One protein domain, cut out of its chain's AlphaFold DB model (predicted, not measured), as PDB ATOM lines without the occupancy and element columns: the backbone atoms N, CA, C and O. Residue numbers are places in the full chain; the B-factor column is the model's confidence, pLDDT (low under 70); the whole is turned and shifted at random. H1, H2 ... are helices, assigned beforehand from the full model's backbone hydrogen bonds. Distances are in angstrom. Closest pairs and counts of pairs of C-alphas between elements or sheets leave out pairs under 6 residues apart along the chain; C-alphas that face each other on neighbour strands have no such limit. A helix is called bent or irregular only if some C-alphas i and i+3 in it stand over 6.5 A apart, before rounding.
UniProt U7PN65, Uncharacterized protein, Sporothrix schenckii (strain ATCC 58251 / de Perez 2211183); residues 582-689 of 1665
ATOM      1  N   ASN A 582      -2.799  26.995  26.065       76.41
ATOM      2  CA  ASN A 582      -4.251  27.112  25.781       76.41
ATOM      3  C   ASN A 582      -5.043  25.834  26.106       76.41
ATOM      4  O   ASN A 582      -6.235  25.905  26.390       76.41
ATOM      5  N   ARG A 583      -4.398  24.661  26.077       69.37
ATOM      6  CA  ARG A 583      -5.036  23.375  26.405       69.37
ATOM      7  C   ARG A 583      -5.376  23.238  27.893       69.37
ATOM      8  O   ARG A 583      -6.300  22.506  28.232       69.37
ATOM      9  N   SER A 584      -4.608  23.885  28.770       58.79
ATOM     10  CA  SER A 584      -4.661  23.694  30.227       58.79
ATOM     11  C   SER A 584      -5.470  24.759  30.981       58.79
ATOM     12  O   SER A 584      -5.718  24.599  32.175       58.79
ATOM     13  N   ARG A 585      -5.914  25.834  30.315       56.13
ATOM     14  CA  ARG A 585      -6.603  26.959  30.962       56.13
ATOM     15  C   ARG A 585      -8.127  26.910  30.778       56.13
ATOM     16  O   ARG A 585      -8.623  26.909  29.660       56.13
ATOM     17  N   VAL A 586      -8.860  26.942  31.896       56.53
ATOM     18  CA  VAL A 586     -10.338  27.062  31.964       56.53
ATOM     19  C   VAL A 586     -10.804  28.512  31.756       56.53
ATOM     20  O   VAL A 586     -11.959  28.760  31.425       56.53
ATOM     21  N   SER A 587      -9.899  29.482  31.904       60.82
ATOM     22  CA  SER A 587     -10.140  30.881  31.571       60.82
ATOM     23  C   SER A 587      -8.937  31.477  30.847       60.82
ATOM     24  O   SER A 587      -7.779  31.184  31.155       60.82
ATOM     25  N   LEU A 588      -9.224  32.318  29.860       68.71
ATOM     26  CA  LEU A 588      -8.233  33.085  29.126       68.71
ATOM     27  C   LEU A 588      -8.648  34.551  29.197       68.71
ATOM     28  O   LEU A 588      -9.780  34.890  28.850       68.71
ATOM     29  N   PHE A 589      -7.748  35.424  29.650       75.01
ATOM     30  CA  PHE A 589      -7.967  36.857  29.498       75.01
ATOM     31  C   PHE A 589      -8.040  37.180  28.010       75.01
ATOM     32  O   PHE A 589      -7.249  36.653  27.228       75.01
ATOM     33  N   ILE A 590      -8.967  38.054  27.611       81.71
ATOM     34  CA  ILE A 590      -9.092  38.464  26.208       81.71
ATOM     35  C   ILE A 590      -7.763  39.022  25.667       81.71
ATOM     36  O   ILE A 590      -7.452  38.764  24.514       81.71
ATOM     37  N   SER A 591      -6.921  39.658  26.500       79.60
ATOM     38  CA  SER A 591      -5.568  40.112  26.125       79.60
ATOM     39  C   SER A 591      -4.618  38.965  25.776       79.60
ATOM     40  O   SER A 591      -3.926  39.037  24.767       79.60
ATOM     41  N   ASP A 592      -4.615  37.889  26.565       80.54
ATOM     42  CA  ASP A 592      -3.815  36.691  26.292       80.54
ATOM     43  C   ASP A 592      -4.397  35.927  25.091       80.54
ATOM     44  O   ASP A 592      -3.647  35.387  24.286       80.54
ATOM     45  N   ALA A 593      -5.731  35.903  24.928       81.40
ATOM     46  CA  ALA A 593      -6.417  35.225  23.820       81.40
ATOM     47  C   ALA A 593      -6.110  35.921  22.504       81.40
ATOM     48  O   ALA A 593      -5.791  35.275  21.511       81.40
ATOM     49  N   VAL A 594      -6.147  37.249  22.535       85.02
ATOM     50  CA  VAL A 594      -5.670  38.100  21.463       85.02
ATOM     51  C   VAL A 594      -4.181  37.832  21.247       85.02
ATOM     52  O   VAL A 594      -3.861  37.360  20.171       85.02
ATOM     53  N   ALA A 595      -3.276  37.970  22.225       84.98
ATOM     54  CA  ALA A 595      -1.831  37.752  22.021       84.98
ATOM     55  C   ALA A 595      -1.483  36.347  21.479       84.98
ATOM     56  O   ALA A 595      -0.617  36.206  20.615       84.98
ATOM     57  N   HIS A 596      -2.189  35.305  21.923       88.50
ATOM     58  CA  HIS A 596      -2.047  33.942  21.416       88.50
ATOM     59  C   HIS A 596      -2.586  33.793  19.996       88.50
ATOM     60  O   HIS A 596      -1.874  33.254  19.156       88.50
ATOM     61  N   LEU A 597      -3.807  34.257  19.695       87.90
ATOM     62  CA  LEU A 597      -4.342  34.204  18.330       87.90
ATOM     63  C   LEU A 597      -3.521  35.081  17.388       87.90
ATOM     64  O   LEU A 597      -3.269  34.672  16.265       87.90
ATOM     65  N   GLN A 598      -3.042  36.232  17.855       89.11
ATOM     66  CA  GLN A 598      -2.133  37.113  17.137       89.11
ATOM     67  C   GLN A 598      -0.809  36.397  16.860       89.11
ATOM     68  O   GLN A 598      -0.378  36.402  15.713       89.11
ATOM     69  N   PHE A 599      -0.181  35.728  17.838       90.13
ATOM     70  CA  PHE A 599       1.027  34.931  17.589       90.13
ATOM     71  C   PHE A 599       0.737  33.749  16.650       90.13
ATOM     72  O   PHE A 599       1.491  33.508  15.714       90.13
ATOM     73  N   LEU A 600      -0.350  33.001  16.856       88.37
ATOM     74  CA  LEU A 600      -0.710  31.832  16.045       88.37
ATOM     75  C   LEU A 600      -1.034  32.196  14.602       88.37
ATOM     76  O   LEU A 600      -0.560  31.507  13.699       88.37
ATOM     77  N   TYR A 601      -1.783  33.278  14.406       88.03
ATOM     78  CA  TYR A 601      -1.979  33.934  13.126       88.03
ATOM     79  C   TYR A 601      -0.611  34.265  12.542       88.03
ATOM     80  O   TYR A 601      -0.219  33.645  11.552       88.03
ATOM     81  N   ARG A 602       0.169  35.120  13.226       86.29
ATOM     82  CA  ARG A 602       1.500  35.609  12.807       86.29
ATOM     83  C   ARG A 602       2.538  34.519  12.541       86.29
ATOM     84  O   ARG A 602       3.522  34.781  11.867       86.29
ATOM     85  N   THR A 603       2.320  33.295  13.008       86.89
ATOM     86  CA  THR A 603       3.239  32.156  12.835       86.89
ATOM     87  C   THR A 603       2.641  30.986  12.056       86.89
ATOM     88  O   THR A 603       3.298  29.961  11.892       86.89
ATOM     89  N   GLN A 604       1.410  31.106  11.551       85.18
ATOM     90  CA  GLN A 604       0.711  30.020  10.856       85.18
ATOM     91  C   GLN A 604       1.489  29.505   9.644       85.18
ATOM     92  O   GLN A 604       1.584  28.303   9.416       85.18
ATOM     93  N   HIS A 605       2.016  30.434   8.862       80.85
ATOM     94  CA  HIS A 605       2.593  30.182   7.551       80.85
ATOM     95  C   HIS A 605       3.907  29.380   7.586       80.85
ATOM     96  O   HIS A 605       4.259  28.771   6.581       80.85
ATOM     97  N   VAL A 606       4.616  29.342   8.719       78.87
ATOM     98  CA  VAL A 606       5.915  28.645   8.853       78.87
ATOM     99  C   VAL A 606       5.824  27.266   9.498       78.87
ATOM    100  O   VAL A 606       6.829  26.569   9.614       78.87
ATOM    101  N   THR A 607       4.645  26.858   9.956       68.16
ATOM    102  CA  THR A 607       4.471  25.550  10.592       68.16
ATOM    103  C   THR A 607       3.439  24.730   9.855       68.16
ATOM    104  O   THR A 607       2.248  25.044   9.881       68.16
ATOM    105  N   THR A 608       3.903  23.645   9.244       62.00
ATOM    106  CA  THR A 608       3.065  22.625   8.629       62.00
ATOM    107  C   THR A 608       3.188  21.300   9.384       62.00
ATOM    108  O   THR A 608       4.294  20.877   9.719       62.00
ATOM    109  N   PRO A 609       2.058  20.630   9.646       56.00
ATOM    110  CA  PRO A 609       0.709  21.068   9.300       56.00
ATOM    111  C   PRO A 609       0.155  22.070  10.341       56.00
ATOM    112  O   PRO A 609       0.459  21.934  11.529       56.00
ATOM    113  N   PRO A 610      -0.696  23.040   9.943       57.58
ATOM    114  CA  PRO A 610      -1.446  23.882  10.871       57.58
ATOM    115  C   PRO A 610      -2.541  23.055  11.566       57.58
ATOM    116  O   PRO A 610      -3.735  23.173  11.302       57.58
ATOM    117  N   HIS A 611      -2.136  22.130  12.426       63.75
ATOM    118  CA  HIS A 611      -3.039  21.334  13.239       63.75
ATOM    119  C   HIS A 611      -3.220  21.995  14.602       63.75
ATOM    120  O   HIS A 611      -2.292  22.571  15.163       63.75
ATOM    121  N   GLY A 612      -4.434  21.900  15.137       70.03
ATOM    122  CA  GLY A 612      -4.768  22.421  16.460       70.03
ATOM    123  C   GLY A 612      -5.655  23.664  16.469       70.03
ATOM    124  O   GLY A 612      -6.100  24.025  17.551       70.03
ATOM    125  N   TYR A 613      -5.997  24.279  15.327       78.95
ATOM    126  CA  TYR A 613      -6.924  25.428  15.313       78.95
ATOM    127  C   TYR A 613      -8.347  25.075  15.733       78.95
ATOM    128  O   TYR A 613      -9.024  25.894  16.337       78.95
ATOM    129  N   SER A 614      -8.760  23.823  15.544       71.14
ATOM    130  CA  SER A 614     -10.001  23.310  16.133       71.14
ATOM    131  C   SER A 614      -9.994  23.302  17.669       71.14
ATOM    132  O   SER A 614     -11.051  23.159  18.273       71.14
ATOM    133  N   ARG A 615      -8.821  23.455  18.308       72.15
ATOM    134  CA  ARG A 615      -8.660  23.599  19.767       72.15
ATOM    135  C   ARG A 615      -8.777  25.062  20.224       72.15
ATOM    136  O   ARG A 615      -8.705  25.318  21.424       72.15
ATOM    137  N   LEU A 616      -8.919  26.008  19.290       79.74
ATOM    138  CA  LEU A 616      -9.088  27.431  19.572       79.74
ATOM    139  C   LEU A 616     -10.567  27.759  19.760       79.74
ATOM    140  O   LEU A 616     -11.423  27.305  19.006       79.74
ATOM    141  N   HIS A 617     -10.846  28.587  20.757       80.33
ATOM    142  CA  HIS A 617     -12.185  29.064  21.068       80.33
ATOM    143  C   HIS A 617     -12.271  30.575  20.807       80.33
ATOM    144  O   HIS A 617     -11.330  31.302  21.137       80.33
ATOM    145  N   VAL A 618     -13.386  31.047  20.228       84.09
ATOM    146  CA  VAL A 618     -13.642  32.476  19.949       84.09
ATOM    147  C   VAL A 618     -14.966  32.968  20.531       84.09
ATOM    148  O   VAL A 618     -15.888  32.184  20.719       84.09
ATOM    149  N   VAL A 619     -15.061  34.268  20.820       84.06
ATOM    150  CA  VAL A 619     -16.170  34.903  21.558       84.06
ATOM    151  C   VAL A 619     -17.062  35.762  20.626       84.06
ATOM    152  O   VAL A 619     -16.572  36.494  19.769       84.06
ATOM    153  N   SER A 620     -18.389  35.699  20.771       84.00
ATOM    154  CA  SER A 620     -19.383  36.430  19.946       84.00
ATOM    155  C   SER A 620     -19.935  37.685  20.634       84.00
ATOM    156  O   SER A 620     -19.713  37.863  21.828       84.00
ATOM    157  N   ARG A 621     -20.685  38.552  19.924       80.93
ATOM    158  CA  ARG A 621     -21.282  39.769  20.531       80.93
ATOM    159  C   ARG A 621     -22.240  39.478  21.689       80.93
ATOM    160  O   ARG A 621     -22.344  40.285  22.600       80.93
ATOM    161  N   ASP A 622     -22.902  38.328  21.670       78.20
ATOM    162  CA  ASP A 622     -23.753  37.842  22.762       78.20
ATOM    163  C   ASP A 622     -22.959  37.146  23.894       78.20
ATOM    164  O   ASP A 622     -23.554  36.556  24.791       78.20
ATOM    165  N   GLY A 623     -21.619  37.192  23.857       73.75
ATOM    166  CA  GLY A 623     -20.720  36.552  24.822       73.75
ATOM    167  C   GLY A 623     -20.494  35.056  24.590       73.75
ATOM    168  O   GLY A 623     -19.712  34.441  25.315       73.75
ATOM    169  N   SER A 624     -21.135  34.449  23.584       76.71
ATOM    170  CA  SER A 624     -21.014  33.009  23.340       76.71
ATOM    171  C   SER A 624     -19.607  32.618  22.872       76.71
ATOM    172  O   SER A 624     -19.110  33.132  21.863       76.71
ATOM    173  N   LEU A 625     -18.974  31.692  23.607       78.03
ATOM    174  CA  LEU A 625     -17.740  31.015  23.207       78.03
ATOM    175  C   LEU A 625     -18.093  29.897  22.210       78.03
ATOM    176  O   LEU A 625     -18.890  29.017  22.529       78.03
ATOM    177  N   GLY A 626     -17.527  29.925  21.006       72.16
ATOM    178  CA  GLY A 626     -17.854  28.992  19.927       72.16
ATOM    179  C   GLY A 626     -16.690  28.724  18.975       72.16
ATOM    180  O   GLY A 626     -15.581  29.231  19.159       72.16
ATOM    181  N   ASN A 627     -16.954  27.895  17.962       74.74
ATOM    182  CA  ASN A 627     -16.002  27.486  16.928       74.74
ATOM    183  C   ASN A 627     -16.662  27.455  15.527       74.74
ATOM    184  O   ASN A 627     -17.794  27.912  15.344       74.74
ATOM    185  N   ASN A 628     -15.949  26.915  14.538       66.24
ATOM    186  CA  ASN A 628     -16.250  26.958  13.100       66.24
ATOM    187  C   ASN A 628     -17.506  26.195  12.610       66.24
ATOM    188  O   ASN A 628     -17.750  26.156  11.408       66.24
ATOM    189  N   LEU A 629     -18.311  25.586  13.488       63.57
ATOM    190  CA  LEU A 629     -19.490  24.789  13.102       63.57
ATOM    191  C   LEU A 629     -20.796  25.602  12.943       63.57
ATOM    192  O   LEU A 629     -21.861  25.017  12.767       63.57
ATOM    193  N   THR A 630     -20.754  26.939  13.006       64.55
ATOM    194  CA  THR A 630     -21.952  27.812  12.969       64.55
ATOM    195  C   THR A 630     -21.776  28.988  11.992       64.55
ATOM    196  O   THR A 630     -20.748  29.657  12.041       64.55
ATOM    197  N   GLU A 631     -22.750  29.251  11.094       71.46
ATOM    198  CA  GLU A 631     -22.664  30.325  10.076       71.46
ATOM    199  C   GLU A 631     -22.634  31.716  10.723       71.46
ATOM    200  O   GLU A 631     -23.641  32.213  11.221       71.46
ATOM    201  N   ARG A 632     -21.467  32.365  10.705       83.58
ATOM    202  CA  ARG A 632     -21.227  33.651  11.369       83.58
ATOM    203  C   ARG A 632     -20.651  34.658  10.387       83.58
ATOM    204  O   ARG A 632     -19.782  34.320   9.593       83.58
ATOM    205  N   TYR A 633     -21.127  35.890  10.447       81.19
ATOM    206  CA  TYR A 633     -20.730  37.020   9.618       81.19
ATOM    207  C   TYR A 633     -20.031  38.078  10.475       81.19
ATOM    208  O   TYR A 633     -20.063  38.055  11.706       81.19
ATOM    209  N   LEU A 634     -19.391  39.029   9.810       80.07
ATOM    210  CA  LEU A 634     -18.891  40.241  10.445       80.07
ATOM    211  C   LEU A 634     -19.836  41.400  10.126       80.07
ATOM    212  O   LEU A 634     -20.305  41.517   8.999       80.07
ATOM    213  N   ALA A 635     -20.092  42.261  11.109       75.18
ATOM    214  CA  ALA A 635     -20.722  43.555  10.868       75.18
ATOM    215  C   ALA A 635     -19.627  44.536  10.436       75.18
ATOM    216  O   ALA A 635     -18.918  45.081  11.282       75.18
ATOM    217  N   ASP A 636     -19.438  44.689   9.125       70.56
ATOM    218  CA  ASP A 636     -18.334  45.469   8.559       70.56
ATOM    219  C   ASP A 636     -18.732  46.859   8.035       70.56
ATOM    220  O   ASP A 636     -17.836  47.654   7.749       70.56
ATOM    221  N   GLY A 637     -20.036  47.166   7.958       68.03
ATOM    222  CA  GLY A 637     -20.572  48.480   7.589       68.03
ATOM    223  C   GLY A 637     -20.545  48.804   6.089       68.03
ATOM    224  O   GLY A 637     -20.604  49.974   5.714       68.03
ATOM    225  N   SER A 638     -20.419  47.808   5.209       72.75
ATOM    226  CA  SER A 638     -20.343  48.025   3.757       72.75
ATOM    227  C   SER A 638     -21.674  48.529   3.156       72.75
ATOM    228  O   SER A 638     -22.690  47.867   3.361       72.75
ATOM    229  N   PRO A 639     -21.698  49.584   2.292       72.80
ATOM    230  CA  PRO A 639     -22.896  50.046   1.551       72.80
ATOM    231  C   PRO A 639     -23.586  48.953   0.726       72.80
ATOM    232  O   PRO A 639     -24.733  49.095   0.304       72.80
ATOM    233  N   TYR A 640     -22.847  47.871   0.478       78.76
ATOM    234  CA  TYR A 640     -23.252  46.709  -0.295       78.76
ATOM    235  C   TYR A 640     -23.232  45.413   0.550       78.76
ATOM    236  O   TYR A 640     -23.233  44.315  -0.007       78.76
ATOM    237  N   GLY A 641     -23.129  45.532   1.880       76.88
ATOM    238  CA  GLY A 641     -23.033  44.444   2.855       76.88
ATOM    239  C   GLY A 641     -24.372  43.775   3.161       76.88
ATOM    240  O   GLY A 641     -25.441  44.287   2.814       76.88
ATOM    241  N   ALA A 642     -24.312  42.606   3.809       76.80
ATOM    242  CA  ALA A 642     -25.503  41.843   4.197       76.80
ATOM    243  C   ALA A 642     -26.397  42.612   5.179       76.80
ATOM    244  O   ALA A 642     -27.606  42.432   5.171       76.80
ATOM    245  N   ASP A 643     -25.811  43.491   5.981       73.95
ATOM    246  CA  ASP A 643     -26.496  44.385   6.904       73.95
ATOM    247  C   ASP A 643     -27.234  45.556   6.216       73.95
ATOM    248  O   ASP A 643     -28.143  46.113   6.832       73.95
ATOM    249  N   ILE A 644     -26.893  45.910   4.959       77.47
ATOM    250  CA  ILE A 644     -27.433  47.084   4.231       77.47
ATOM    251  C   ILE A 644     -28.325  46.714   3.036       77.47
ATOM    252  O   ILE A 644     -29.420  47.259   2.893       77.47
ATOM    253  N   LEU A 645     -27.885  45.806   2.155       79.97
ATOM    254  CA  LEU A 645     -28.660  45.427   0.961       79.97
ATOM    255  C   LEU A 645     -29.813  44.469   1.278       79.97
ATOM    256  O   LEU A 645     -30.734  44.341   0.469       79.97
ATOM    257  N   LEU A 646     -29.756  43.796   2.433       77.64
ATOM    258  CA  LEU A 646     -30.754  42.836   2.893       77.64
ATOM    259  C   LEU A 646     -31.323  43.309   4.252       77.64
ATOM    260  O   LEU A 646     -30.572  43.446   5.213       77.64
ATOM    261  N   PRO A 647     -32.631  43.597   4.375       59.30
ATOM    262  CA  PRO A 647     -33.191  44.165   5.605       59.30
ATOM    263  C   PRO A 647     -33.175  43.195   6.809       59.30
ATOM    264  O   PRO A 647     -33.657  42.066   6.731       59.30
ATOM    265  N   ASN A 648     -32.670  43.686   7.952       56.96
ATOM    266  CA  ASN A 648     -32.255  42.906   9.136       56.96
ATOM    267  C   ASN A 648     -33.379  42.590  10.159       56.96
ATOM    268  O   ASN A 648     -33.251  41.659  10.946       56.96
ATOM    269  N   ARG A 649     -34.499  43.336  10.194       52.77
ATOM    270  CA  ARG A 649     -35.471  43.194  11.308       52.77
ATOM    271  C   ARG A 649     -36.435  42.005  11.197       52.77
ATOM    272  O   ARG A 649     -36.775  41.459  12.234       52.77
ATOM    273  N   ASN A 650     -36.821  41.588   9.987       54.27
ATOM    274  CA  ASN A 650     -37.731  40.447   9.755       54.27
ATOM    275  C   ASN A 650     -37.247  39.508   8.625       54.27
ATOM    276  O   ASN A 650     -38.015  38.683   8.134       54.27
ATOM    277  N   GLY A 651     -35.988  39.646   8.194       59.55
ATOM    278  CA  GLY A 651     -35.457  38.984   7.000       59.55
ATOM    279  C   GLY A 651     -35.870  39.660   5.682       59.55
ATOM    280  O   GLY A 651     -36.858  40.394   5.605       59.55
ATOM    281  N   ALA A 652     -35.086  39.423   4.629       68.40
ATOM    282  CA  ALA A 652     -35.387  39.854   3.265       68.40
ATOM    283  C   ALA A 652     -36.400  38.878   2.626       68.40
ATOM    284  O   ALA A 652     -36.142  37.671   2.660       68.40
ATOM    285  N   PRO A 653     -37.531  39.343   2.055       65.87
ATOM    286  CA  PRO A 653     -38.572  38.460   1.525       65.87
ATOM    287  C   PRO A 653     -38.004  37.422   0.544       65.87
ATOM    288  O   PRO A 653     -37.543  37.773  -0.541       65.87
ATOM    289  N   GLY A 654     -38.022  36.149   0.958       69.20
ATOM    290  CA  GLY A 654     -37.457  35.020   0.210       69.20
ATOM    291  C   GLY A 654     -36.068  34.498   0.650       69.20
ATOM    292  O   GLY A 654     -35.529  33.690  -0.101       69.20
ATOM    293  N   LEU A 655     -35.487  34.907   1.806       75.94
ATOM    294  CA  LEU A 655     -34.125  34.530   2.310       75.94
ATOM    295  C   LEU A 655     -34.058  34.093   3.842       75.94
ATOM    296  O   LEU A 655     -34.995  34.425   4.563       75.94
ATOM    297  N   PRO A 656     -33.003  33.371   4.363       61.72
ATOM    298  CA  PRO A 656     -32.814  32.824   5.771       61.72
ATOM    299  C   PRO A 656     -32.030  33.675   6.860       61.72
ATOM    300  O   PRO A 656     -31.622  34.791   6.554       61.72
ATOM    301  N   SER A 657     -31.828  33.175   8.125       68.63
ATOM    302  CA  SER A 657     -31.270  33.852   9.371       68.63
ATOM    303  C   SER A 657     -29.715  33.983   9.529       68.63
ATOM    304  O   SER A 657     -28.989  33.179   8.960       68.63
ATOM    305  N   VAL A 658     -29.190  34.948  10.339       71.56
ATOM    306  CA  VAL A 658     -27.777  35.482  10.303       71.56
ATOM    307  C   VAL A 658     -27.126  35.802  11.712       71.56
ATOM    308  O   VAL A 658     -27.793  36.447  12.513       71.56
ATOM    309  N   PHE A 659     -25.838  35.449  12.022       83.01
ATOM    310  CA  PHE A 659     -25.086  35.670  13.326       83.01
ATOM    311  C   PHE A 659     -23.781  36.546  13.247       83.01
ATOM    312  O   PHE A 659     -23.129  36.490  12.211       83.01
ATOM    313  N   ILE A 660     -23.318  37.269  14.312       82.41
ATOM    314  CA  ILE A 660     -22.160  38.245  14.308       82.41
ATOM    315  C   ILE A 660     -21.126  38.116  15.498       82.41
ATOM    316  O   ILE A 660     -21.535  37.890  16.636       82.41
ATOM    317  N   LEU A 661     -19.795  38.291  15.280       85.91
ATOM    318  CA  LEU A 661     -18.660  38.168  16.268       85.91
ATOM    319  C   LEU A 661     -18.422  39.357  17.256       85.91
ATOM    320  O   LEU A 661     -18.819  40.470  16.932       85.91
ATOM    321  N   HIS A 662     -17.726  39.132  18.406       86.08
ATOM    322  CA  HIS A 662     -17.383  40.146  19.447       86.08
ATOM    323  C   HIS A 662     -16.374  41.203  18.964       86.08
ATOM    324  O   HIS A 662     -15.418  40.890  18.253       86.08
ATOM    325  N   ASP A 663     -16.532  42.446  19.424       82.40
ATOM    326  CA  ASP A 663     -15.816  43.595  18.859       82.40
ATOM    327  C   ASP A 663     -14.317  43.658  19.230       82.40
ATOM    328  O   ASP A 663     -13.537  44.198  18.452       82.40
ATOM    329  N   GLU A 664     -13.873  43.069  20.354       84.43
ATOM    330  CA  GLU A 664     -12.449  43.089  20.775       84.43
ATOM    331  C   GLU A 664     -11.497  42.463  19.748       84.43
ATOM    332  O   GLU A 664     -10.375  42.932  19.575       84.43
ATOM    333  N   TYR A 665     -11.959  41.453  19.002       85.72
ATOM    334  CA  TYR A 665     -11.170  40.875  17.913       85.72
ATOM    335  C   TYR A 665     -10.887  41.896  16.816       85.72
ATOM    336  O   TYR A 665      -9.903  41.762  16.102       85.72
ATOM    337  N   LEU A 666     -11.733  42.912  16.660       81.53
ATOM    338  CA  LEU A 666     -11.543  43.982  15.690       81.53
ATOM    339  C   LEU A 666     -11.018  45.277  16.325       81.53
ATOM    340  O   LEU A 666     -10.800  46.227  15.576       81.53
ATOM    341  N   ARG A 667     -10.818  45.334  17.656       81.89
ATOM    342  CA  ARG A 667     -10.347  46.545  18.356       81.89
ATOM    343  C   ARG A 667      -8.878  46.842  18.050       81.89
ATOM    344  O   ARG A 667      -8.575  47.975  17.698       81.89
ATOM    345  N   ASP A 668      -8.006  45.836  18.157       78.26
ATOM    346  CA  ASP A 668      -6.585  45.921  17.775       78.26
ATOM    347  C   ASP A 668      -6.171  44.703  16.916       78.26
ATOM    348  O   ASP A 668      -5.576  43.732  17.405       78.26
ATOM    349  N   PRO A 669      -6.593  44.665  15.638       79.56
ATOM    350  CA  PRO A 669      -6.381  43.516  14.773       79.56
ATOM    351  C   PRO A 669      -4.891  43.360  14.414       79.56
ATOM    352  O   PRO A 669      -4.271  44.313  13.937       79.56
ATOM    353  N   PRO A 670      -4.299  42.160  14.575       79.38
ATOM    354  CA  PRO A 670      -2.908  41.927  14.219       79.38
ATOM    355  C   PRO A 670      -2.667  42.162  12.736       79.38
ATOM    356  O   PRO A 670      -3.434  41.752  11.864       79.38
ATOM    357  N   THR A 671      -1.514  42.747  12.461       75.21
ATOM    358  CA  THR A 671      -0.948  42.801  11.121       75.21
ATOM    359  C   THR A 671      -0.752  41.393  10.536       75.21
ATOM    360  O   THR A 671      -0.274  40.504  11.257       75.21
ATOM    361  N   PRO A 672      -1.118  41.171   9.255       79.74
ATOM    362  CA  PRO A 672      -1.003  39.872   8.609       79.74
ATOM    363  C   PRO A 672       0.426  39.301   8.591       79.74
ATOM    364  O   PRO A 672       1.365  40.043   8.318       79.74
ATOM    365  N   PRO A 673       0.594  37.987   8.844       73.11
ATOM    366  CA  PRO A 673       1.888  37.300   8.961       73.11
ATOM    367  C   PRO A 673       2.748  37.406   7.709       73.11
ATOM    368  O   PRO A 673       3.960  37.573   7.752       73.11
ATOM    369  N   THR A 674       2.085  37.263   6.578       76.72
ATOM    370  CA  THR A 674       2.624  37.456   5.247       76.72
ATOM    371  C   THR A 674       1.595  38.289   4.475       76.72
ATOM    372  O   THR A 674       0.430  38.333   4.860       76.72
ATOM    373  N   PRO A 675       1.942  38.913   3.347       60.80
ATOM    374  CA  PRO A 675       0.976  39.626   2.493       60.80
ATOM    375  C   PRO A 675      -0.035  38.672   1.859       60.80
ATOM    376  O   PRO A 675      -1.166  39.027   1.537       60.80
ATOM    377  N   THR A 676       0.432  37.439   1.671       64.79
ATOM    378  CA  THR A 676      -0.386  36.315   1.240       64.79
ATOM    379  C   THR A 676      -1.245  35.778   2.370       64.79
ATOM    380  O   THR A 676      -2.196  35.045   2.116       64.79
ATOM    381  N   SER A 677      -0.931  36.129   3.615       76.03
ATOM    382  CA  SER A 677      -1.788  35.786   4.721       76.03
ATOM    383  C   SER A 677      -3.038  36.619   4.587       76.03
ATOM    384  O   SER A 677      -3.011  37.844   4.491       76.03
ATOM    385  N   GLN A 678      -4.141  35.898   4.607       78.74
ATOM    386  CA  GLN A 678      -5.469  36.401   4.883       78.74
ATOM    387  C   GLN A 678      -5.392  37.564   5.878       78.74
ATOM    388  O   GLN A 678      -4.764  37.385   6.918       78.74
ATOM    389  N   SER A 679      -5.991  38.731   5.574       83.83
ATOM    390  CA  SER A 679      -6.204  39.810   6.556       83.83
ATOM    391  C   SER A 679      -6.719  39.253   7.875       83.83
ATOM    392  O   SER A 679      -7.297  38.178   7.892       83.83
ATOM    393  N   TRP A 680      -6.576  39.961   8.989       87.01
ATOM    394  CA  TRP A 680      -7.082  39.418  10.246       87.01
ATOM    395  C   TRP A 680      -8.563  39.002  10.149       87.01
ATOM    396  O   TRP A 680      -8.927  37.899  10.539       87.01
ATOM    397  N   LYS A 681      -9.389  39.825   9.490       81.50
ATOM    398  CA  LYS A 681     -10.783  39.485   9.165       81.50
ATOM    399  C   LYS A 681     -10.893  38.249   8.265       81.50
ATOM    400  O   LYS A 681     -11.767  37.431   8.495       81.50
ATOM    401  N   ASP A 682     -10.004  38.090   7.290       79.83
ATOM    402  CA  ASP A 682      -9.918  36.894   6.438       79.83
ATOM    403  C   ASP A 682      -9.441  35.646   7.136       79.83
ATOM    404  O   ASP A 682      -9.884  34.559   6.817       79.83
ATOM    405  N   TRP A 683      -8.521  35.776   8.069       87.68
ATOM    406  CA  TRP A 683      -8.008  34.650   8.812       87.68
ATOM    407  C   TRP A 683      -9.073  34.157   9.772       87.68
ATOM    408  O   TRP A 683      -9.301  32.955   9.908       87.68
ATOM    409  N   LEU A 684      -9.811  35.107  10.346       85.40
ATOM    410  CA  LEU A 684     -11.065  34.815  11.004       85.40
ATOM    411  C   LEU A 684     -12.056  34.147  10.033       85.40
ATOM    412  O   LEU A 684     -12.651  33.140  10.403       85.40
ATOM    413  N   TYR A 685     -12.201  34.633   8.793       82.62
ATOM    414  CA  TYR A 685     -13.068  33.998   7.792       82.62
ATOM    415  C   TYR A 685     -12.655  32.551   7.478       82.62
ATOM    416  O   TYR A 685     -13.474  31.640   7.547       82.62
ATOM    417  N   ASP A 686     -11.378  32.313   7.226       78.03
ATOM    418  CA  ASP A 686     -10.920  31.120   6.524       78.03
ATOM    419  C   ASP A 686     -10.299  30.067   7.457       78.03
ATOM    420  O   ASP A 686     -10.423  28.872   7.196       78.03
ATOM    421  N   GLN A 687      -9.629  30.479   8.542       80.19
ATOM    422  CA  GLN A 687      -8.965  29.570   9.497       80.19
ATOM    423  C   GLN A 687      -9.793  29.352  10.760       80.19
ATOM    424  O   GLN A 687      -9.746  28.276  11.356       80.19
ATOM    425  N   VAL A 688     -10.559  30.372  11.150       83.19
ATOM    426  CA  VAL A 688     -11.476  30.315  12.293       83.19
ATOM    427  C   VAL A 688     -12.921  30.009  11.859       83.19
ATOM    428  O   VAL A 688     -13.644  29.396  12.639       83.19
ATOM    429  N   GLY A 689     -13.330  30.343  10.622       75.75
ATOM    430  CA  GLY A 689     -14.599  29.926   9.992       75.75
ATOM    431  C   GLY A 689     -15.748  30.955  10.016       75.75
ATOM    432  O   GLY A 689     -16.805  30.675  10.574       75.75
TER     433      GLY A 689
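This is residues 582 to 689 of the 1665 residues of an uncharacterized protein of Sporothrix schenckii (strain ATCC 58251 / de Perez 2211183) (UniProt U7PN65). Little regular structure: long loops join a loose cluster of H1, H3 and H4 at one end to an arm with the short H2, where residues 649 to 654 stick out. The 108 printed residues have four named helices, H1 to H4 in order, holding 35 residues, and no named strand; the class is all helix. The whole is only just compact, close to loose, with a radius of gyration of the C-alphas of 15.4 A, spanning 45 by 34 by 25 A.

H1, residues 590 to 606, is close to but not clearly touching H3, residues 664 to 667; their closest C-alphas, of Val 594 and Tyr 665, are 7.1 A apart. H1 is likewise close to but not clearly touching H4, residues 680 to 689, about perpendicular at 83 degrees; the closest C-alphas, of Tyr 601 and Trp 683, are 7.4 A apart. H2, residues 642 to 645, is apart from H4. Of the O i to N i+4 pairs, 11 of 13 in H1 and 5 of 6 in H4 are within hydrogen-bond range; H2 and H3 are too short for such a pair.

H1 begins at C-alpha 590 (-9.092, 38.464, 26.208) and is 25.0 A long; it is irregular, C-alphas 602 and 605 being 7.6 A apart. H4, 12.1 A long, ends at C-alpha 689 (-14.599, 29.926, 9.992).

The printed part has no cut, and its three links are long. Confidence is under 70 in 27 residues, among them 583 to 588 and 647 to 654.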